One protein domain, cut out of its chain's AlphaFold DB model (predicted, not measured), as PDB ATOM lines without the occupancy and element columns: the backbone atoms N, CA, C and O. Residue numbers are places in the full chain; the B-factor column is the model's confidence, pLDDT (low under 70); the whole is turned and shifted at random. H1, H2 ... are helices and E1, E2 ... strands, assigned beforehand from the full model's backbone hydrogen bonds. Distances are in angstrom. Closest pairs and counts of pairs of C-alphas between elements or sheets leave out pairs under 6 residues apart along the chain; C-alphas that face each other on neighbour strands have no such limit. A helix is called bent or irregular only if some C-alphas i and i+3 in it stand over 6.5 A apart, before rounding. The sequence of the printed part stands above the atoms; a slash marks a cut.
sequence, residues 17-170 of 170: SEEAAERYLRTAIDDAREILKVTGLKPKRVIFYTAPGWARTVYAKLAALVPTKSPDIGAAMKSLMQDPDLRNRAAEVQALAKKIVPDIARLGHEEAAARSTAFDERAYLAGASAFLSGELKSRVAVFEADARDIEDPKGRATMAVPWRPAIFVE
ATOM      1  N   SER A  17     147.637 161.142 131.820       83.69
ATOM      2  CA  SER A  17     148.005 160.198 132.882       83.69
ATOM      3  C   SER A  17     149.035 159.192 132.373       83.69
ATOM      4  O   SER A  17     150.012 158.902 133.068       83.69
ATOM      5  N   GLU A  18     148.842 158.697 131.148       87.06
ATOM      6  CA  GLU A  18     149.803 157.825 130.462       87.06
ATOM      7  C   GLU A  18     151.094 158.585 130.138       87.06
ATOM      8  O   GLU A  18     152.194 158.078 130.366       87.06
ATOM      9  N   GLU A  19     150.996 159.843 129.697       89.06
ATOM     10  CA  GLU A  19     152.192 160.658 129.491       89.06
ATOM     11  C   GLU A  19     152.977 160.885 130.791       89.06
ATOM     12  O   GLU A  19     154.212 160.824 130.794       89.06
ATOM     13  N   ALA A  20     152.287 161.121 131.910       90.44
ATOM     14  CA  ALA A  20     152.924 161.239 133.216       90.44
ATOM     15  C   ALA A  20     153.614 159.927 133.625       90.44
ATOM     16  O   ALA A  20     154.743 159.964 134.127       90.44
ATOM     17  N   ALA A  21     152.987 158.771 133.381       90.69
ATOM     18  CA  ALA A  21     153.582 157.457 133.634       90.69
ATOM     19  C   ALA A  21     154.850 157.218 132.788       90.69
ATOM     20  O   ALA A  21     155.859 156.710 133.290       90.69
ATOM     21  N   GLU A  22     154.859 157.667 131.533       91.75
ATOM     22  CA  GLU A  22     156.042 157.586 130.670       91.75
ATOM     23  C   GLU A  22     157.156 158.543 131.125       91.75
ATOM     24  O   GLU A  22     158.336 158.172 131.167       91.75
ATOM     25  N   ARG A  23     156.799 159.761 131.560       92.06
ATOM     26  CA  ARG A  23     157.745 160.688 132.207       92.06
ATOM     27  C   ARG A  23     158.367 160.054 133.453       92.06
ATOM     28  O   ARG A  23     159.582 160.134 133.629       92.06
ATOM     29  N   TYR A  24     157.565 159.375 134.272       92.75
ATOM     30  CA  TYR A  24     158.034 158.631 135.441       92.75
ATOM     31  C   TYR A  24     159.038 157.533 135.072       92.75
ATOM     32  O   TYR A  24     160.109 157.465 135.682       92.75
ATOM     33  N   LEU A  25     158.744 156.717 134.048       93.62
ATOM     34  CA  LEU A  25     159.665 155.676 133.575       93.62
ATOM     35  C   LEU A  25     161.010 156.269 133.163       93.62
ATOM     36  O   LEU A  25     162.067 155.780 133.566       93.62
ATOM     37  N   ARG A  26     160.961 157.343 132.370       93.62
ATOM     38  CA  ARG A  26     162.150 158.033 131.874       93.62
ATOM     39  C   ARG A  26     163.007 158.551 133.023       93.62
ATOM     40  O   ARG A  26     164.200 158.261 133.051       93.62
ATOM     41  N   THR A  27     162.407 159.248 133.987       92.75
ATOM     42  CA  THR A  27     163.135 159.746 135.163       92.75
ATOM     43  C   THR A  27     163.755 158.600 135.965       92.75
ATOM     44  O   THR A  27     164.919 158.694 136.342       92.75
ATOM     45  N   ALA A  28     163.044 157.485 136.159       93.38
ATOM     46  CA  ALA A  28     163.586 156.326 136.869       93.38
ATOM     47  C   ALA A  28     164.799 155.698 136.151       93.38
ATOM     48  O   ALA A  28     165.757 155.268 136.801       93.38
ATOM     49  N   ILE A  29     164.783 155.656 134.815       93.00
ATOM     50  CA  ILE A  29     165.911 155.178 134.003       93.00
ATOM     51  C   ILE A  29     167.099 156.130 134.099       93.00
ATOM     52  O   ILE A  29     168.236 155.677 134.247       93.00
ATOM     53  N   ASP A  30     166.851 157.433 134.008       93.88
ATOM     54  CA  ASP A  30     167.901 158.444 134.068       93.88
ATOM     55  C   ASP A  30     168.569 158.463 135.451       93.88
ATOM     56  O   ASP A  30     169.800 158.407 135.524       93.88
ATOM     57  N   ASP A  31     167.786 158.379 136.529       93.19
ATOM     58  CA  ASP A  31     168.291 158.235 137.900       93.19
ATOM     59  C   ASP A  31     169.137 156.958 138.052       93.19
ATOM     60  O   ASP A  31     170.239 156.988 138.614       93.19
ATOM     61  N   ALA A  32     168.669 155.822 137.518       91.88
ATOM     62  CA  ALA A  32     169.430 154.574 137.539       91.88
ATOM     63  C   ALA A  32     170.769 154.727 136.802       91.88
ATOM     64  O   ALA A  32     171.820 154.370 137.340       91.88
ATOM     65  N   ARG A  33     170.758 155.288 135.588       91.38
ATOM     66  CA  ARG A  33     171.969 155.523 134.785       91.38
ATOM     67  C   ARG A  33     172.943 156.461 135.484       91.38
ATOM     68  O   ARG A  33     174.149 156.218 135.438       91.38
ATOM     69  N   GLU A  34     172.446 157.507 136.135       93.69
ATOM     70  CA  GLU A  34     173.282 158.428 136.897       93.69
ATOM     71  C   GLU A  34     173.947 157.725 138.083       93.69
ATOM     72  O   GLU A  34     175.163 157.839 138.256       93.69
ATOM     73  N   ILE A  35     173.209 156.897 138.830       90.56
ATOM     74  CA  ILE A  35     173.780 156.072 139.906       90.56
ATOM     75  C   ILE A  35     174.879 155.151 139.361       90.56
ATOM     76  O   ILE A  35     175.964 155.080 139.945       90.56
ATOM     77  N   LEU A  36     174.643 154.466 138.239       89.75
ATOM     78  CA  LEU A  36     175.643 153.594 137.612       89.75
ATOM     79  C   LEU A  36     176.891 154.369 137.184       89.75
ATOM     80  O   LEU A  36     178.015 153.927 137.422       89.75
ATOM     81  N   LYS A  37     176.699 155.553 136.601       90.12
ATOM     82  CA  LYS A  37     177.785 156.432 136.166       90.12
ATOM     83  C   LYS A  37     178.629 156.927 137.341       90.12
ATOM     84  O   LYS A  37     179.852 156.898 137.250       90.12
ATOM     85  N   VAL A  38     177.993 157.373 138.425       91.75
ATOM     86  CA  VAL A  38     178.681 157.922 139.607       91.75
ATOM     87  C   VAL A  38     179.379 156.824 140.407       91.75
ATOM     88  O   VAL A  38     180.490 157.026 140.890       91.75
ATOM     89  N   THR A  39     178.752 155.655 140.545       86.25
ATOM     90  CA  THR A  39     179.338 154.530 141.295       86.25
ATOM     91  C   THR A  39     180.405 153.776 140.502       86.25
ATOM     92  O   THR A  39     181.258 153.129 141.106       86.25
ATOM     93  N   GLY A  40     180.367 153.836 139.164       82.25
ATOM     94  CA  GLY A  40     181.289 153.115 138.282       82.25
ATOM     95  C   GLY A  40     181.149 151.588 138.345       82.25
ATOM     96  O   GLY A  40     182.006 150.866 137.834       82.25
ATOM     97  N   LEU A  41     180.095 151.083 138.993       81.81
ATOM     98  CA  LEU A  41     179.860 149.656 139.175       81.81
ATOM     99  C   LEU A  41     179.327 149.028 137.885       81.81
ATOM    100  O   LEU A  41     178.604 149.661 137.116       81.81
ATOM    101  N   LYS A  42     179.658 147.750 137.664       83.81
ATOM    102  CA  LYS A  42     178.963 146.909 136.682       83.81
ATOM    103  C   LYS A  42     177.817 146.190 137.396       83.81
ATOM    104  O   LYS A  42     178.092 145.193 138.064       83.81
ATOM    105  N   PRO A  43     176.581 146.693 137.282       85.88
ATOM    106  CA  PRO A  43     175.435 146.132 137.980       85.88
ATOM    107  C   PRO A  43     175.171 144.696 137.524       85.88
ATOM    108  O   PRO A  43     175.094 144.405 136.331       85.88
ATOM    109  N   LYS A  44     175.027 143.781 138.479       89.00
ATOM    110  CA  LYS A  44     174.443 142.454 138.248       89.00
ATOM    111  C   LYS A  44     172.933 142.511 138.435       89.00
ATOM    112  O   LYS A  44     172.196 141.828 137.713       89.00
ATOM    113  N   ARG A  45     172.484 143.323 139.397       91.00
ATOM    114  CA  ARG A  45     171.075 143.486 139.746       91.00
ATOM    115  C   ARG A  45     170.769 144.942 140.096       91.00
ATOM    116  O   ARG A  45     171.504 145.586 140.837       91.00
ATOM    117  N   VAL A  46     169.663 145.447 139.561       92.19
ATOM    118  CA  VAL A  46     169.094 146.753 139.900       92.19
ATOM    119  C   VAL A  46     167.727 146.517 140.520       92.19
ATOM    120  O   VAL A  46     166.897 145.804 139.961       92.19
ATOM    121  N   ILE A  47     167.506 147.097 141.690       92.69
ATOM    122  CA  ILE A  47     166.270 146.964 142.447       92.69
ATOM    123  C   ILE A  47     165.602 148.333 142.527       92.69
ATOM    124  O   ILE A  47     166.210 149.294 143.003       92.69
ATOM    125  N   PHE A  48     164.354 148.406 142.071       93.75
ATOM    126  CA  PHE A  48     163.486 149.566 142.235       93.75
ATOM    127  C   PHE A  48     162.527 149.321 143.397       93.75
ATOM    128  O   PHE A  48     161.793 148.332 143.417       93.75
ATOM    129  N   TYR A  49     162.512 150.243 144.350       94.12
ATOM    130  CA  TYR A  49     161.554 150.267 145.442       94.12
ATOM    131  C   TYR A  49     160.508 151.333 145.167       94.12
ATOM    132  O   TYR A  49     160.822 152.520 145.054       94.12
ATOM    133  N   THR A  50     159.266 150.893 145.070       93.69
ATOM    134  CA  THR A  50     158.096 151.744 144.860       93.69
ATOM    135  C   THR A  50     157.472 152.127 146.192       93.69
ATOM    136  O   THR A  50     157.604 151.414 147.195       93.69
ATOM    137  N   ALA A  51     156.817 153.286 146.215       91.69
ATOM    138  CA  ALA A  51     156.138 153.748 147.411       91.69
ATOM    139  C   ALA A  51     154.956 152.824 147.760       91.69
ATOM    140  O   ALA A  51     154.264 152.335 146.861       91.69
ATOM    141  N   PRO A  52     154.681 152.606 149.055       90.88
ATOM    142  CA  PRO A  52     153.591 151.739 149.478       90.88
ATOM    143  C   PRO A  52     152.237 152.313 149.039       90.88
ATOM    144  O   PRO A  52     152.088 153.529 148.870       90.88
ATOM    145  N   GLY A  53     151.229 151.453 148.873       89.00
ATOM    146  CA  GLY A  53     149.897 151.844 148.384       89.00
ATOM    147  C   GLY A  53     149.301 153.050 149.120       89.00
ATOM    148  O   GLY A  53     148.870 154.016 148.494       89.00
ATOM    149  N   TRP A  54     149.390 153.058 150.452       89.81
ATOM    150  CA  TRP A  54     148.880 154.155 151.278       89.81
ATOM    151  C   TRP A  54     149.569 155.500 150.980       89.81
ATOM    152  O   TRP A  54     148.915 156.543 150.957       89.81
ATOM    153  N   ALA A  55     150.878 155.493 150.708       90.81
ATOM    154  CA  ALA A  55     151.641 156.698 150.392       90.81
ATOM    155  C   ALA A  55     151.245 157.250 149.019       90.81
ATOM    156  O   ALA A  55     151.102 158.464 148.858       90.81
ATOM    157  N   ARG A  56     151.005 156.359 148.049       90.88
ATOM    158  CA  ARG A  56     150.502 156.714 146.713       90.88
ATOM    159  C   ARG A  56     149.122 157.366 146.798       90.88
ATOM    160  O   ARG A  56     148.903 158.404 146.178       90.88
ATOM    161  N   THR A  57     148.231 156.848 147.648       88.81
ATOM    162  CA  THR A  57     146.922 157.468 147.921       88.81
ATOM    163  C   THR A  57     147.054 158.865 148.530       88.81
ATOM    164  O   THR A  57     146.354 159.787 148.110       88.81
ATOM    165  N   VAL A  58     147.958 159.050 149.501       90.25
ATOM    166  CA  VAL A  58     148.230 160.370 150.101       90.25
ATOM    167  C   VAL A  58     148.701 161.359 149.036       90.25
ATOM    168  O   VAL A  58     148.191 162.477 148.976       90.25
ATOM    169  N   TYR A  59     149.634 160.944 148.176       91.50
ATOM    170  CA  TYR A  59     150.146 161.784 147.098       91.50
ATOM    171  C   TYR A  59     149.046 162.192 146.120       91.50
ATOM    172  O   TYR A  59     148.879 163.384 145.880       91.50
ATOM    173  N   ALA A  60     148.267 161.231 145.618       89.81
ATOM    174  CA  ALA A  60     147.180 161.476 144.672       89.81
ATOM    175  C   ALA A  60     146.180 162.519 145.210       89.81
ATOM    176  O   ALA A  60     145.868 163.504 144.538       89.81
ATOM    177  N   LYS A  61     145.761 162.385 146.481       88.19
ATOM    178  CA  LYS A  61     144.848 163.354 147.115       88.19
ATOM    179  C   LYS A  61     145.457 164.747 147.275       88.19
ATOM    180  O   LYS A  61     144.728 165.730 147.182       88.19
ATOM    181  N   LEU A  62     146.759 164.857 147.541       87.88
ATOM    182  CA  LEU A  62     147.428 166.158 147.642       87.88
ATOM    183  C   LEU A  62     147.642 166.796 146.265       87.88
ATOM    184  O   LEU A  62     147.434 167.999 146.117       87.88
ATOM    185  N   ALA A  63     147.998 165.998 145.257       87.94
ATOM    186  CA  ALA A  63     148.155 166.446 143.876       87.94
ATOM    187  C   ALA A  63     146.838 166.985 143.296       87.94
ATOM    188  O   ALA A  63     146.840 168.036 142.659       87.94
ATOM    189  N   ALA A  64     145.701 166.368 143.640       86.62
ATOM    190  CA  ALA A  64     144.365 166.831 143.253       86.62
ATOM    191  C   ALA A  64     144.012 168.258 143.726       86.62
ATOM    192  O   ALA A  64     143.100 168.880 143.185       86.62
ATOM    193  N   LEU A  65     144.705 168.793 144.737       81.69
ATOM    194  CA  LEU A  65     144.399 170.108 145.311       81.69
ATOM    195  C   LEU A  65     145.178 171.250 144.670       81.69
ATOM    196  O   LEU A  65     144.717 172.389 144.712       81.69
ATOM    197  N   VAL A  66     146.334 170.971 144.073       76.56
ATOM    198  CA  VAL A  66     147.183 172.001 143.456       76.56
ATOM    199  C   VAL A  66     146.512 172.723 142.279       76.56
ATOM    200  O   VAL A  66     146.649 173.940 142.206       76.56
ATOM    201  N   PRO A  67     145.705 172.067 141.421       68.12
ATOM    202  CA  PRO A  67     144.953 172.763 140.374       68.12
ATOM    203  C   PRO A  67     143.911 173.770 140.895       68.12
ATOM    204  O   PRO A  67     143.392 174.578 140.120       68.12
ATOM    205  N   THR A  68     143.564 173.731 142.188       71.44
ATOM    206  CA  THR A  68     142.551 174.620 142.771       71.44
ATOM    207  C   THR A  68     143.127 176.004 143.086       71.44
ATOM    208  O   THR A  68     144.278 176.151 143.481       71.44
ATOM    209  N   LYS A  69     142.307 177.059 142.961       61.50
ATOM    210  CA  LYS A  69     142.735 178.456 143.199       61.50
ATOM    211  C   LYS A  69     143.193 178.741 144.641       61.50
ATOM    212  O   LYS A  69     143.802 179.778 144.882       61.50
ATOM    213  N   SER A  70     142.865 177.867 145.596       65.56
ATOM    214  CA  SER A  70     143.246 177.991 147.006       65.56
ATOM    215  C   SER A  70     143.475 176.593 147.597       65.56
ATOM    216  O   SER A  70     142.544 176.002 148.148       65.56
ATOM    217  N   PRO A  71     144.683 176.021 147.440       69.19
ATOM    218  CA  PRO A  71     144.984 174.683 147.936       69.19
ATOM    219  C   PRO A  71     144.981 174.660 149.471       69.19
ATOM    220  O   PRO A  71     145.907 175.148 150.120       69.19
ATOM    221  N   ASP A  72     143.943 174.068 150.064       77.56
ATOM    222  CA  ASP A  72     143.844 173.867 151.513       77.56
ATOM    223  C   ASP A  72     144.434 172.507 151.915       77.56
ATOM    224  O   ASP A  72     143.753 171.480 152.005       77.56
ATOM    225  N   ILE A  73     145.739 172.512 152.190       76.94
ATOM    226  CA  ILE A  73     146.475 171.340 152.687       76.94
ATOM    227  C   ILE A  73     145.910 170.865 154.039       76.94
ATOM    228  O   ILE A  73     145.922 169.670 154.335       76.94
ATOM    229  N   GLY A  74     145.377 171.770 154.864       77.56
ATOM    230  CA  GLY A  74     144.766 171.426 156.147       77.56
ATOM    231  C   GLY A  74     143.485 170.609 155.974       77.56
ATOM    232  O   GLY A  74     143.296 169.600 156.662       77.56
ATOM    233  N   ALA A  75     142.627 170.995 155.029       80.50
ATOM    234  CA  ALA A  75     141.445 170.224 154.647       80.50
ATOM    235  C   ALA A  75     141.817 168.873 154.015       80.50
ATOM    236  O   ALA A  75     141.207 167.855 154.353       80.50
ATOM    237  N   ALA A  76     142.863 168.837 153.182       79.56
ATOM    238  CA  ALA A  76     143.413 167.604 152.613       79.56
ATOM    239  C   ALA A  76     143.790 166.593 153.693       79.56
ATOM    240  O   ALA A  76     143.376 165.435 153.667       79.56
ATOM    241  N   MET A  77     144.551 167.063 154.683       80.50
ATOM    242  CA  MET A  77     145.004 166.246 155.799       80.50
ATOM    243  C   MET A  77     143.821 165.744 156.624       80.50
ATOM    244  O   MET A  77     143.799 164.574 156.994       80.50
ATOM    245  N   LYS A  78     142.795 166.573 156.861       83.94
ATOM    246  CA  LYS A  78     141.563 166.123 157.531       83.94
ATOM    247  C   LYS A  78     140.844 165.024 156.745       83.94
ATOM    248  O   LYS A  78     140.423 164.050 157.355       83.94
ATOM    249  N   SER A  79     140.741 165.157 155.420       84.06
ATOM    250  CA  SER A  79     140.143 164.142 154.538       84.06
ATOM    251  C   SER A  79     140.949 162.838 154.526       84.06
ATOM    252  O   SER A  79     140.381 161.751 154.611       84.06
ATOM    253  N   LEU A  80     142.283 162.919 154.506       85.38
ATOM    254  CA  LEU A  80     143.158 161.747 154.624       85.38
ATOM    255  C   LEU A  80     142.947 161.007 155.951       85.38
ATOM    256  O   LEU A  80     142.928 159.785 155.964       85.38
ATOM    257  N   MET A  81     142.727 161.728 157.052       86.62
ATOM    258  CA  MET A  81     142.488 161.133 158.375       86.62
ATOM    259  C   MET A  81     141.077 160.541 158.563       86.62
ATOM    260  O   MET A  81     140.800 159.972 159.622       86.62
ATOM    261  N   GLN A  82     140.177 160.674 157.580       87.75
ATOM    262  CA  GLN A  82     138.888 159.963 157.581       87.75
ATOM    263  C   GLN A  82     139.049 158.483 157.220       87.75
ATOM    264  O   GLN A  82     138.208 157.675 157.603       87.75
ATOM    265  N   ASP A  83     140.125 158.137 156.515       86.06
ATOM    266  CA  ASP A  83     140.475 156.762 156.189       86.06
ATOM    267  C   ASP A  83     141.103 156.076 157.423       86.06
ATOM    268  O   ASP A  83     142.127 156.558 157.926       86.06
ATOM    269  N   PRO A  84     140.511 154.983 157.946       86.25
ATOM    270  CA  PRO A  84     141.034 154.275 159.113       86.25
ATOM    271  C   PRO A  84     142.481 153.792 158.943       86.25
ATOM    272  O   PRO A  84     143.260 153.876 159.897       86.25
ATOM    273  N   ASP A  85     142.868 153.352 157.744       85.44
ATOM    274  CA  ASP A  85     144.200 152.800 157.484       85.44
ATOM    275  C   ASP A  85     145.270 153.898 157.497       85.44
ATOM    276  O   ASP A  85     146.352 153.728 158.068       85.44
ATOM    277  N   LEU A  86     144.940 155.073 156.955       87.19
ATOM    278  CA  LEU A  86     145.808 156.255 157.009       87.19
ATOM    279  C   LEU A  86     145.856 156.868 158.409       87.19
ATOM    280  O   LEU A  86     146.898 157.375 158.830       87.19
ATOM    281  N   ARG A  87     144.748 156.806 159.152       88.12
ATOM    282  CA  ARG A  87     144.672 157.307 160.528       88.12
ATOM    283  C   ARG A  87     145.553 156.501 161.478       88.12
ATOM    284  O   ARG A  87     146.218 157.095 162.326       88.12
ATOM    285  N   ASN A  88     145.625 155.182 161.299       89.00
ATOM    286  CA  ASN A  88     146.553 154.323 162.041       89.00
ATOM    287  C   ASN A  88     148.027 154.693 161.785       89.00
ATOM    288  O   ASN A  88     148.877 154.476 162.644       89.00
ATOM    289  N   ARG A  89     148.316 155.315 160.634       88.50
ATOM    290  CA  ARG A  89     149.647 155.765 160.198       88.50
ATOM    291  C   ARG A  89     149.802 157.289 160.223       88.50
ATOM    292  O   ARG A  89     150.624 157.843 159.495       88.50
ATOM    293  N   ALA A  90     149.034 158.000 161.053       86.94
ATOM    294  CA  ALA A  90     148.950 159.464 161.011       86.94
ATOM    295  C   ALA A  90     150.316 160.180 161.057       86.94
ATOM    296  O   ALA A  90     150.515 161.169 160.350       86.94
ATOM    297  N   ALA A  91     151.269 159.677 161.849       88.00
ATOM    298  CA  ALA A  91     152.617 160.243 161.932       88.00
ATOM    299  C   ALA A  91     153.406 160.089 160.615       88.00
ATOM    300  O   ALA A  91     154.022 161.052 160.152       88.00
ATOM    301  N   GLU A  92     153.345 158.913 159.983       88.88
ATOM    302  CA  GLU A  92     153.980 158.641 158.685       88.88
ATOM    303  C   GLU A  92     153.341 159.480 157.575       88.88
ATOM    304  O   GLU A  92     154.046 160.093 156.773       88.88
ATOM    305  N   VAL A  93     152.007 159.590 157.576       89.19
ATOM    306  CA  VAL A  93     151.258 160.422 156.623       89.19
ATOM    307  C   VAL A  93     151.658 161.891 156.749       89.19
ATOM    308  O   VAL A  93     151.906 162.548 155.740       89.19
ATOM    309  N   GLN A  94     151.777 162.419 157.970       87.50
ATOM    310  CA  GLN A  94     152.221 163.799 158.195       87.50
ATOM    311  C   GLN A  94     153.665 164.035 157.742       87.50
ATOM    312  O   GLN A  94     153.956 165.077 157.149       87.50
ATOM    313  N   ALA A  95     154.572 163.097 158.023       89.44
ATOM    314  CA  ALA A  95     155.963 163.189 157.588       89.44
ATOM    315  C   ALA A  95     156.073 163.161 156.056       89.44
ATOM    316  O   ALA A  95     156.765 163.998 155.470       89.44
ATOM    317  N   LEU A  96     155.330 162.258 155.408       89.81
ATOM    318  CA  LEU A  96     155.256 162.165 153.956       89.81
ATOM    319  C   LEU A  96     154.678 163.447 153.349       89.81
ATOM    320  O   LEU A  96     155.307 164.024 152.466       89.81
ATOM    321  N   ALA A  97     153.543 163.935 153.857       88.00
ATOM    322  CA  ALA A  97     152.890 165.152 153.375       88.00
ATOM    323  C   ALA A  97     153.840 166.360 153.409       88.00
ATOM    324  O   ALA A  97     153.966 167.075 152.417       88.00
ATOM    325  N   LYS A  98     154.584 166.553 154.507       87.00
ATOM    326  CA  LYS A  98     155.586 167.631 154.618       87.00
ATOM    327  C   LYS A  98     156.692 167.532 153.566       87.00
ATOM    328  O   LYS A  98     157.195 168.565 153.133       87.00
ATOM    329  N   LYS A  99     157.071 166.314 153.172       87.12
ATOM    330  CA  LYS A  99     158.097 166.064 152.150       87.12
ATOM    331  C   LYS A  99     157.570 166.335 150.739       87.12
ATOM    332  O   LYS A  99     158.279 166.944 149.951       87.12
ATOM    333  N   ILE A 100     156.344 165.906 150.432       89.12
ATOM    334  CA  ILE A 100     155.805 165.946 149.062       89.12
ATOM    335  C   ILE A 100     155.079 167.243 148.718       89.12
ATOM    336  O   ILE A 100     155.102 167.637 147.562       89.12
ATOM    337  N   VAL A 101     154.472 167.943 149.681       86.75
ATOM    338  CA  VAL A 101     153.750 169.202 149.414       86.75
ATOM    339  C   VAL A 101     154.620 170.234 148.678       86.75
ATOM    340  O   VAL A 101     154.149 170.764 147.672       86.75
ATOM    341  N   PRO A 102     155.873 170.512 149.095       85.81
ATOM    342  CA  PRO A 102     156.738 171.437 148.363       85.81
ATOM    343  C   PRO A 102     157.076 170.957 146.949       85.81
ATOM    344  O   PRO A 102     157.219 171.777 146.048       85.81
ATOM    345  N   ASP A 103     157.210 169.644 146.756       85.88
ATOM    346  CA  ASP A 103     157.526 169.054 145.455       85.88
ATOM    347  C   ASP A 103     156.323 169.146 144.508       85.88
ATOM    348  O   ASP A 103     156.481 169.583 143.373       85.88
ATOM    349  N   ILE A 104     155.115 168.833 144.986       85.31
ATOM    350  CA  ILE A 104     153.873 168.959 144.208       85.31
ATOM    351  C   ILE A 104     153.587 170.436 143.894       85.31
ATOM    352  O   ILE A 104     153.193 170.755 142.780       85.31
ATOM    353  N   ALA A 105     153.846 171.360 144.824       82.69
ATOM    354  CA  ALA A 105     153.660 172.797 144.591       82.69
ATOM    355  C   ALA A 105     154.596 173.379 143.514       82.69
ATOM    356  O   ALA A 105     154.320 174.451 142.979       82.69
ATOM    357  N   ARG A 106     155.710 172.700 143.205       84.25
ATOM    358  CA  ARG A 106     156.605 173.059 142.093       84.25
ATOM    359  C   ARG A 106     156.144 172.487 140.753       84.25
ATOM    360  O   ARG A 106     156.675 172.900 139.724       84.25
ATOM    361  N   LEU A 107     155.209 171.537 140.752       82.25
ATOM    362  CA  LEU A 107     154.626 171.005 139.526       82.25
ATOM    363  C   LEU A 107     153.682 172.040 138.905       82.25
ATOM    364  O   LEU A 107     153.027 172.812 139.605       82.25
ATOM    365  N   GLY A 108     153.590 172.037 137.577       82.00
ATOM    366  CA  GLY A 108     152.528 172.761 136.879       82.00
ATOM    367  C   GLY A 108     151.152 172.177 137.217       82.00
ATOM    368  O   GLY A 108     151.043 171.008 137.587       82.00
ATOM    369  N   HIS A 109     150.091 172.977 137.065       83.81
ATOM    370  CA  HIS A 109     148.715 172.539 137.350       83.81
ATOM    371  C   HIS A 109     148.321 171.290 136.548       83.81
ATOM    372  O   HIS A 109     147.652 170.412 137.079       83.81
ATOM    373  N   GLU A 110     148.755 171.212 135.291       83.31
ATOM    374  CA  GLU A 110     148.512 170.088 134.384       83.31
ATOM    375  C   GLU A 110     149.192 168.804 134.873       83.31
ATOM    376  O   GLU A 110     148.530 167.794 135.075       83.31
ATOM    377  N   GLU A 111     150.480 168.875 135.216       83.88
ATOM    378  CA  GLU A 111     151.228 167.736 135.760       83.88
ATOM    379  C   GLU A 111     150.666 167.275 137.115       83.88
ATOM    380  O   GLU A 111     150.554 166.081 137.381       83.88
ATOM    381  N   ALA A 112     150.274 168.209 137.986       85.75
ATOM    382  CA  ALA A 112     149.634 167.863 139.252       85.75
ATOM    383  C   ALA A 112     148.265 167.194 139.039       85.75
ATOM    384  O   ALA A 112     147.925 166.255 139.761       85.75
ATOM    385  N   ALA A 113     147.497 167.635 138.037       85.94
ATOM    386  CA  ALA A 113     146.233 167.010 137.663       85.94
ATOM    387  C   ALA A 113     146.444 165.602 137.084       85.94
ATOM    388  O   ALA A 113     145.766 164.670 137.520       85.94
ATOM    389  N   ALA A 114     147.425 165.412 136.200       86.19
ATOM    390  CA  ALA A 114     147.778 164.104 135.642       86.19
ATOM    391  C   ALA A 114     148.173 163.092 136.735       86.19
ATOM    392  O   ALA A 114     147.827 161.915 136.679       86.19
ATOM    393  N   ARG A 115     148.833 163.568 137.797       88.44
ATOM    394  CA  ARG A 115     149.257 162.746 138.942       88.44
ATOM    395  C   ARG A 115     148.236 162.670 140.084       88.44
ATOM    396  O   ARG A 115     148.550 162.141 141.153       88.44
ATOM    397  N   SER A 116     147.037 163.225 139.896       84.56
ATOM    398  CA  SER A 116     145.982 163.251 140.921       84.56
ATOM    399  C   SER A 116     145.250 161.917 141.079       84.56
ATOM    400  O   SER A 116     144.571 161.696 142.085       84.56
ATOM    401  N   THR A 117     145.428 161.006 140.121       82.31
ATOM    402  CA  THR A 117     144.901 159.643 140.170       82.31
ATOM    403  C   THR A 117     145.934 158.700 140.781       82.31
ATOM    404  O   THR A 117     147.140 158.852 140.582       82.31
ATOM    405  N   ALA A 118     145.472 157.712 141.550       74.69
ATOM    406  CA  ALA A 118     146.358 156.694 142.099       74.69
ATOM    407  C   ALA A 118     146.984 155.870 140.961       74.69
ATOM    408  O   ALA A 118     146.278 155.204 140.209       74.69
ATOM    409  N   PHE A 119     148.310 155.921 140.861       85.06
ATOM    410  CA  PHE A 119     149.097 155.231 139.845       85.06
ATOM    411  C   PHE A 119     149.767 153.988 140.436       85.06
ATOM    412  O   PHE A 119     150.439 154.063 141.474       85.06
ATOM    413  N   ASP A 120     149.601 152.834 139.783       88.69
ATOM    414  CA  ASP A 120     150.236 151.603 140.244       88.69
ATOM    415  C   ASP A 120     151.705 151.496 139.803       88.69
ATOM    416  O   ASP A 120     152.053 150.723 138.914       88.69
ATOM    417  N   GLU A 121     152.574 152.276 140.454       90.88
ATOM    418  CA  GLU A 121     154.023 152.304 140.200       90.88
ATOM    419  C   GLU A 121     154.666 150.913 140.133       90.88
ATOM    420  O   GLU A 121     155.500 150.649 139.265       90.88
ATOM    421  N   ARG A 122     154.279 150.009 141.043       92.25
ATOM    422  CA  ARG A 122     154.829 148.653 141.091       92.25
ATOM    423  C   ARG A 122     154.447 147.887 139.838       92.25
ATOM    424  O   ARG A 122     155.327 147.315 139.196       92.25
ATOM    425  N   ALA A 123     153.154 147.841 139.518       91.88
ATOM    426  CA  ALA A 123     152.668 147.115 138.351       91.88
ATOM    427  C   ALA A 123     153.272 147.681 137.061       91.88
ATOM    428  O   ALA A 123     153.698 146.916 136.196       91.88
ATOM    429  N   TYR A 124     153.393 149.007 136.974       93.12
ATOM    430  CA  TYR A 124     153.959 149.688 135.819       93.12
ATOM    431  C   TYR A 124     155.447 149.361 135.607       93.12
ATOM    432  O   TYR A 124     155.830 148.878 134.540       93.12
ATOM    433  N   LEU A 125     156.290 149.519 136.636       92.94
ATOM    434  CA  LEU A 125     157.714 149.164 136.536       92.94
ATOM    435  C   LEU A 125     157.926 147.659 136.342       92.94
ATOM    436  O   LEU A 125     158.848 147.253 135.633       92.94
ATOM    437  N   ALA A 126     157.081 146.819 136.947       92.75
ATOM    438  CA  ALA A 126     157.125 145.377 136.734       92.75
ATOM    439  C   ALA A 126     156.784 145.014 135.278       92.75
ATOM    440  O   ALA A 126     157.476 144.183 134.685       92.75
ATOM    441  N   GLY A 127     155.790 145.674 134.676       93.50
ATOM    442  CA  GLY A 127     155.466 145.545 133.253       93.50
ATOM    443  C   GLY A 127     156.614 145.995 132.342       93.50
ATOM    444  O   GLY A 127     156.922 145.326 131.357       93.50
ATOM    445  N   ALA A 128     157.325 147.059 132.724       93.25
ATOM    446  CA  ALA A 128     158.495 147.569 132.008       93.25
ATOM    447  C   ALA A 128     159.811 146.819 132.320       93.25
ATOM    448  O   ALA A 128     160.863 147.162 131.779       93.25
ATOM    449  N   SER A 129     159.797 145.787 133.169       91.44
ATOM    450  CA  SER A 129     161.016 145.135 133.682       91.44
ATOM    451  C   SER A 129     161.928 144.556 132.595       91.44
ATOM    452  O   SER A 129     163.155 144.648 132.705       91.44
ATOM    453  N   ALA A 130     161.357 143.991 131.527       92.69
ATOM    454  CA  ALA A 130     162.119 143.459 130.398       92.69
ATOM    455  C   ALA A 130     162.858 144.574 129.641       92.69
ATOM    456  O   ALA A 130     164.043 144.434 129.329       92.69
ATOM    457  N   PHE A 131     162.178 145.699 129.411       93.69
ATOM    458  CA  PHE A 131     162.764 146.889 128.799       93.69
ATOM    459  C   PHE A 131     163.873 147.474 129.681       93.69
ATOM    460  O   PHE A 131     165.002 147.637 129.219       93.69
ATOM    461  N   LEU A 132     163.594 147.676 130.973       92.75
ATOM    462  CA  LEU A 132     164.568 148.173 131.950       92.75
ATOM    463  C   LEU A 132     165.805 147.270 132.040       92.75
ATOM    464  O   LEU A 132     166.927 147.764 132.139       92.75
ATOM    465  N   SER A 133     165.620 145.950 131.970       92.69
ATOM    466  CA  SER A 133     166.731 144.993 132.004       92.69
ATOM    467  C   SER A 133     167.633 145.106 130.774       92.69
ATOM    468  O   SER A 133     168.856 145.017 130.900       92.69
ATOM    469  N   GLY A 134     167.048 145.329 129.592       91.25
ATOM    470  CA  GLY A 134     167.797 145.578 128.359       91.25
ATOM    471  C   GLY A 134     168.552 146.907 128.402       91.25
ATOM    472  O   GLY A 134     169.738 146.956 128.075       91.25
ATOM    473  N   GLU A 135     167.888 147.957 128.881       91.06
ATOM    474  CA  GLU A 135     168.435 149.314 128.945       91.06
ATOM    475  C   GLU A 135     169.588 149.433 129.954       91.06
ATOM    476  O   GLU A 135     170.650 149.985 129.659       91.06
ATOM    477  N   LEU A 136     169.421 148.840 131.137       89.50
ATOM    478  CA  LEU A 136     170.422 148.846 132.206       89.50
ATOM    479  C   LEU A 136     171.419 147.683 132.104       89.50
ATOM    480  O   LEU A 136     172.332 147.584 132.927       89.50
ATOM    481  N   LYS A 137     171.249 146.783 131.124       90.06
ATOM    482  CA  LYS A 137     172.061 145.565 130.921       90.06
ATOM    483  C   LYS A 137     172.226 144.731 132.200       90.06
ATOM    484  O   LYS A 137     173.292 144.171 132.451       90.06
ATOM    485  N   SER A 138     171.171 144.677 133.009       90.69
ATOM    486  CA  SER A 138     171.164 144.127 134.370       90.69
ATOM    487  C   SER A 138     169.859 143.412 134.653       90.69
ATOM    488  O   SER A 138     168.848 143.707 134.022       90.69
ATOM    489  N   ARG A 139     169.833 142.513 135.641       92.19
ATOM    490  CA  ARG A 139     168.552 141.979 136.123       92.19
ATOM    491  C   ARG A 139     167.814 143.060 136.900       92.19
ATOM    492  O   ARG A 139     168.393 143.630 137.820       92.19
ATOM    493  N   VAL A 140     166.555 143.306 136.560       93.88
ATOM    494  CA  VAL A 140     165.716 144.284 137.258       93.88
ATOM    495  C   VAL A 140     164.725 143.573 138.170       93.88
ATOM    496  O   VAL A 140     164.046 142.640 137.745       93.88
ATOM    497  N   ALA A 141     164.646 144.020 139.420       92.25
ATOM    498  CA  ALA A 141     163.626 143.612 140.379       92.25
ATOM    499  C   ALA A 141     162.850 144.840 140.866       92.25
ATOM    500  O   ALA A 141     163.412 145.931 140.982       92.25
ATOM    501  N   VAL A 142     161.563 144.661 141.151       93.12
ATOM    502  CA  VAL A 142     160.678 145.728 141.629       93.12
ATOM    503  C   VAL A 142     159.984 145.248 142.895       93.12
ATOM    504  O   VAL A 142     159.323 144.210 142.880       93.12
ATOM    505  N   PHE A 143     160.117 146.012 143.974       92.69
ATOM    506  CA  PHE A 143     159.459 145.745 145.250       92.69
ATOM    507  C   PHE A 143     158.675 146.970 145.718       92.69
ATOM    508  O   PHE A 143     158.983 148.106 145.360       92.69
ATOM    509  N   GLU A 144     157.653 146.744 146.535       91.00
ATOM    510  CA  GLU A 144     157.027 147.803 147.329       91.00
ATOM    511  C   GLU A 144     157.767 147.954 148.648       91.00
ATOM    512  O   GLU A 144     158.189 146.959 149.235       91.00
ATOM    513  N   ALA A 145     157.916 149.190 149.122       88.56
ATOM    514  CA  ALA A 145     158.712 149.472 150.310       88.56
ATOM    515  C   ALA A 145     158.183 148.831 151.608       88.56
ATOM    516  O   ALA A 145     158.946 148.684 152.558       88.56
ATOM    517  N   ASP A 146     156.906 148.444 151.659       85.88
ATOM    518  CA  ASP A 146     156.274 147.747 152.785       85.88
ATOM    519  C   ASP A 146     156.018 146.250 152.521       85.88
ATOM    520  O   ASP A 146     155.352 145.582 153.318       85.88
ATOM    521  N   ALA A 147     156.559 145.698 151.428       85.50
ATOM    522  CA  ALA A 147     156.440 144.278 151.127       85.50
ATOM    523  C   ALA A 147     157.166 143.421 152.179       85.50
ATOM    524  O   ALA A 147     158.279 143.726 152.603       85.50
ATOM    525  N   ARG A 148     156.548 142.300 152.575       77.31
ATOM    526  CA  ARG A 148     157.096 141.388 153.599       77.31
ATOM    527  C   ARG A 148     158.372 140.670 153.155       77.31
ATOM    528  O   ARG A 148     159.223 140.398 153.992       77.31
ATOM    529  N   ASP A 149     158.500 140.416 151.855       81.00
ATOM    530  CA  ASP A 149     159.613 139.674 151.252       81.00
ATOM    531  C   ASP A 149     160.602 140.615 150.538       81.00
ATOM    532  O   ASP A 149     161.149 140.291 149.485       81.00
ATOM    533  N   ILE A 150     160.788 141.825 151.075       84.62
ATOM    534  CA  ILE A 150     161.672 142.830 150.485       84.62
ATOM    535  C   ILE A 150     163.152 142.504 150.724       84.62
ATOM    536  O   ILE A 150     163.608 142.327 151.854       84.62
ATOM    537  N   GLU A 151     163.936 142.489 149.646       80.75
ATOM    538  CA  GLU A 151     165.393 142.363 149.702       80.75
ATOM    539  C   GLU A 151     166.060 143.746 149.766       80.75
ATOM    540  O   GLU A 151     166.516 144.254 148.746       80.75
ATOM    541  N   ASP A 152     166.144 144.356 150.952       82.50
ATOM    542  CA  ASP A 152     166.749 145.688 151.120       82.50
ATOM    543  C   ASP A 152     167.890 145.723 152.156       82.50
ATOM    544  O   ASP A 152     167.728 146.222 153.274       82.50
ATOM    545  N   PRO A 153     169.093 145.240 151.795       77.06
ATOM    546  CA  PRO A 153     170.234 145.189 152.711       77.06
ATOM    547  C   PRO A 153     170.750 146.573 153.147       77.06
ATOM    548  O   PRO A 153     171.561 146.647 154.070       77.06
ATOM    549  N   LYS A 154     170.325 147.671 152.500       81.19
ATOM    550  CA  LYS A 154     170.771 149.046 152.808       81.19
ATOM    551  C   LYS A 154     169.653 149.982 153.285       81.19
ATOM    552  O   LYS A 154     169.910 151.179 153.408       81.19
ATOM    553  N   GLY A 155     168.444 149.484 153.541       83.12
ATOM    554  CA  GLY A 155     167.318 150.312 154.000       83.12
ATOM    555  C   GLY A 155     166.869 151.388 152.995       83.12
ATOM    556  O   GLY A 155     166.275 152.397 153.389       83.12
ATOM    557  N   ARG A 156     167.182 151.214 151.704       84.06
ATOM    558  CA  ARG A 156     166.869 152.147 150.610       84.06
ATOM    559  C   ARG A 156     165.367 152.278 150.355       84.06
ATOM    560  O   ARG A 156     164.943 153.330 149.890       84.06
ATOM    561  N   ALA A 157     164.569 151.269 150.680       84.94
ATOM    562  CA  ALA A 157     163.135 151.235 150.428       84.94
ATOM    563  C   ALA A 157     162.375 152.359 151.146       84.94
ATOM    564  O   ALA A 157     161.463 152.953 150.581       84.94
ATOM    565  N   THR A 158     162.818 152.734 152.349       83.19
ATOM    566  CA  THR A 158     162.240 153.849 153.128       83.19
ATOM    567  C   THR A 158     162.379 155.212 152.444       83.19
ATOM    568  O   THR A 158     161.663 156.159 152.772       83.19
ATOM    569  N   MET A 159     163.295 155.324 151.478       85.56
ATOM    570  CA  MET A 159     163.524 156.546 150.716       85.56
ATOM    571  C   MET A 159     162.585 156.675 149.516       85.56
ATOM    572  O   MET A 159     162.540 157.763 148.934       85.56
ATOM    573  N   ALA A 160     161.850 155.614 149.160       89.31
ATOM    574  CA  ALA A 160     160.893 155.631 148.064       89.31
ATOM    575  C   ALA A 160     159.762 156.618 148.373       89.31
ATOM    576  O   ALA A 160     159.155 156.601 149.445       89.31
ATOM    577  N   VAL A 161     159.495 157.503 147.423       90.19
ATOM    578  CA  VAL A 161     158.410 158.484 147.491       90.19
ATOM    579  C   VAL A 161     157.538 158.262 146.262       90.19
ATOM    580  O   VAL A 161     158.075 157.881 145.224       90.19
ATOM    581  N   PRO A 162     156.216 158.484 146.333       90.12
ATOM    582  CA  PRO A 162     155.390 158.375 145.143       90.12
ATOM    583  C   PRO A 162     155.942 159.233 144.001       90.12
ATOM    584  O   PRO A 162     156.421 160.348 144.237       90.12
ATOM    585  N   TRP A 163     155.908 158.697 142.783       89.94
ATOM    586  CA  TRP A 163     156.521 159.264 141.574       89.94
ATOM    587  C   TRP A 163     158.059 159.364 141.585       89.94
ATOM    588  O   TRP A 163     158.638 159.932 140.659       89.94
ATOM    589  N   ARG A 164     158.738 158.815 142.600       90.12
ATOM    590  CA  ARG A 164     160.205 158.791 142.739       90.12
ATOM    591  C   ARG A 164     160.661 157.493 143.429       90.12
ATOM    592  O   ARG A 164     160.828 157.476 144.658       90.12
ATOM    593  N   PRO A 165     160.870 156.403 142.670       92.44
ATOM    594  CA  PRO A 165     161.261 155.130 143.251       92.44
ATOM    595  C   PRO A 165     162.672 155.231 143.832       92.44
ATOM    596  O   PRO A 165     163.536 155.935 143.305       92.44
ATOM    597  N   ALA A 166     162.932 154.513 144.921       92.75
ATOM    598  CA  ALA A 166     164.296 154.381 145.412       92.75
ATOM    599  C   ALA A 166     165.019 153.287 144.627       92.75
ATOM    600  O   ALA A 166     164.467 152.219 144.382       92.75
ATOM    601  N   ILE A 167     166.271 153.544 144.255       92.44
ATOM    602  CA  ILE A 167     167.052 152.634 143.419       92.44
ATOM    603  C   ILE A 167     168.232 152.098 144.225       92.44
ATOM    604  O   ILE A 167     168.983 152.850 144.871       92.44
ATOM    605  N   PHE A 168     168.394 150.781 144.185       90.81
ATOM    606  CA  PHE A 168     169.550 150.078 144.714       90.81
ATOM    607  C   PHE A 168     170.222 149.275 143.609       90.81
ATOM    608  O   PHE A 168     169.570 148.644 142.785       90.81
ATOM    609  N   VAL A 169     171.547 149.331 143.598       88.75
ATOM    610  CA  VAL A 169     172.377 148.662 142.608       88.75
ATOM    611  C   VAL A 169     173.344 147.742 143.335       88.75
ATOM    612  O   VAL A 169     173.996 148.166 144.295       88.75
ATOM    613  N   GLU A 170     173.426 146.510 142.841       84.31
ATOM    614  CA  GLU A 170     174.312 145.433 143.286       84.31
ATOM    615  C   GLU A 170     175.234 144.968 142.154       84.31
ATOM    616  O   GLU A 170     174.733 144.728 141.027       84.31
TER     617      GLU A 170
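This is residues 17 to 170 of the 170 residues of an uncharacterized protein of Euryarchaeota archaeon (UniProt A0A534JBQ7). The model has two lobes along its longest axis: a small sheet of three strands with H1, H7 and H8 over one face and the short H9 at the other, and a cluster of five helices, H2 to H6, in which H3 and H5 pack on H2. The printed part has 154 residues with nine named helices and three named strands, in the order H1, E1, H2, H3, H4, H5, H6, H7, H8, E2, H9, E3. The sheet is mixed, in the order E2, E1, E3, and the class is mostly helix. The whole is compact, with a radius of gyration of the C-alphas of 16.1 A and spans of 48 by 32 by 26 A.

H1, residues 17 to 39, is on the sheet of E2, residues 139 to 144, E1, residues 45 to 50, and E3, residues 166 to 169, at a height over the sheet of 10.5 A. It lies over E3 and only just over E1, with 3 C-alphas there, and runs slantwise to the strands, at 39 degrees to E3 on the local plane. The closest C-alphas of H1 and E3 are those of Ala 32 and Ile 167, 6.6 A apart. E1 and E3 are antiparallel at 169 degrees, with N 47 and O 168 within hydrogen-bond range at 2.8 A. E2 and E1 are parallel at 22 degrees, with N 46 and O 139 within range at 2.8 A and N 143 and O 48 at 2.9 A. H2, residues 53 to 63, touches H5, residues 90 to 105, at a steep tilt of 42 degrees, the same way; their closest C-alphas, those of Ala 63 and Ile 104, are 6.3 A apart. H2 and H3, residues 73 to 80, form a helical hairpin at a tilt of 36 degrees, only just steep, with the closest C-alphas, those of Leu 62 and Ala 76, 6.6 A apart. H4, residues 84 to 88, is close to H2 but not clearly touching it; the closest C-alphas, of Trp 54 and Leu 86, are 6.8 A apart. H6, residues 109 to 114, only just touches H1, with 3 pairs of C-alphas within 8 A made by residues 17 to 20 of H1 alone; the closest C-alphas, of Ser 17 and Ala 114, are 4.8 A apart. The helix packing is mostly crossed, with none of these three touching pairs at a shallow tilt. H7, residues 121 to 127, and H8, residues 129 to 135, are on the same face of the sheet as H1, at heights over the sheet of 8.3 A and 8.1 A: two layers, helices on one face of a sheet. The closest C-alphas of H7 and E2, of Ala 126 and Val 142, are 6.1 A apart; those of H8 and E2, of Ser 133 and Val 140, are 5.4 A apart. E1, H2 to H8 and E2 form a strand-helix-strand unit, two parallel neighbour strands with helices between. H9, residues 156 to 159, is on the opposite face, over none of the strands. Every O i to N i+4 pair is within hydrogen-bond range in H1, H2, H3, H4, H6, H7 and H8; in H5 it is 10 of 12, and H9 is too short for such a pair.

H1 begins at C-alpha 17, (148.005, 160.198, 132.882), and is 32.9 A long. E1 is 16.2 A long and H2 15.4 A. H5, 21.7 A long, begins at C-alpha 90, (148.950, 159.464, 161.011); it has a kink of 36 degrees near residue 99 and is irregular, but only just: C-alphas 99 and 102 are 6.7 A apart. E2 is 17.1 A long. E3, 10.3 A long, ends at C-alpha 169, (172.377, 148.662, 142.608).

The two C-alphas farthest apart, those of Lys 42 and Lys 69, are 48.5 A apart. The printed part has no cut, and the link from E2 to H9, 11 residues, is long. The mean pLDDT of the printed part is 87.3; residue 67 and residues 69 to 71 are under 70.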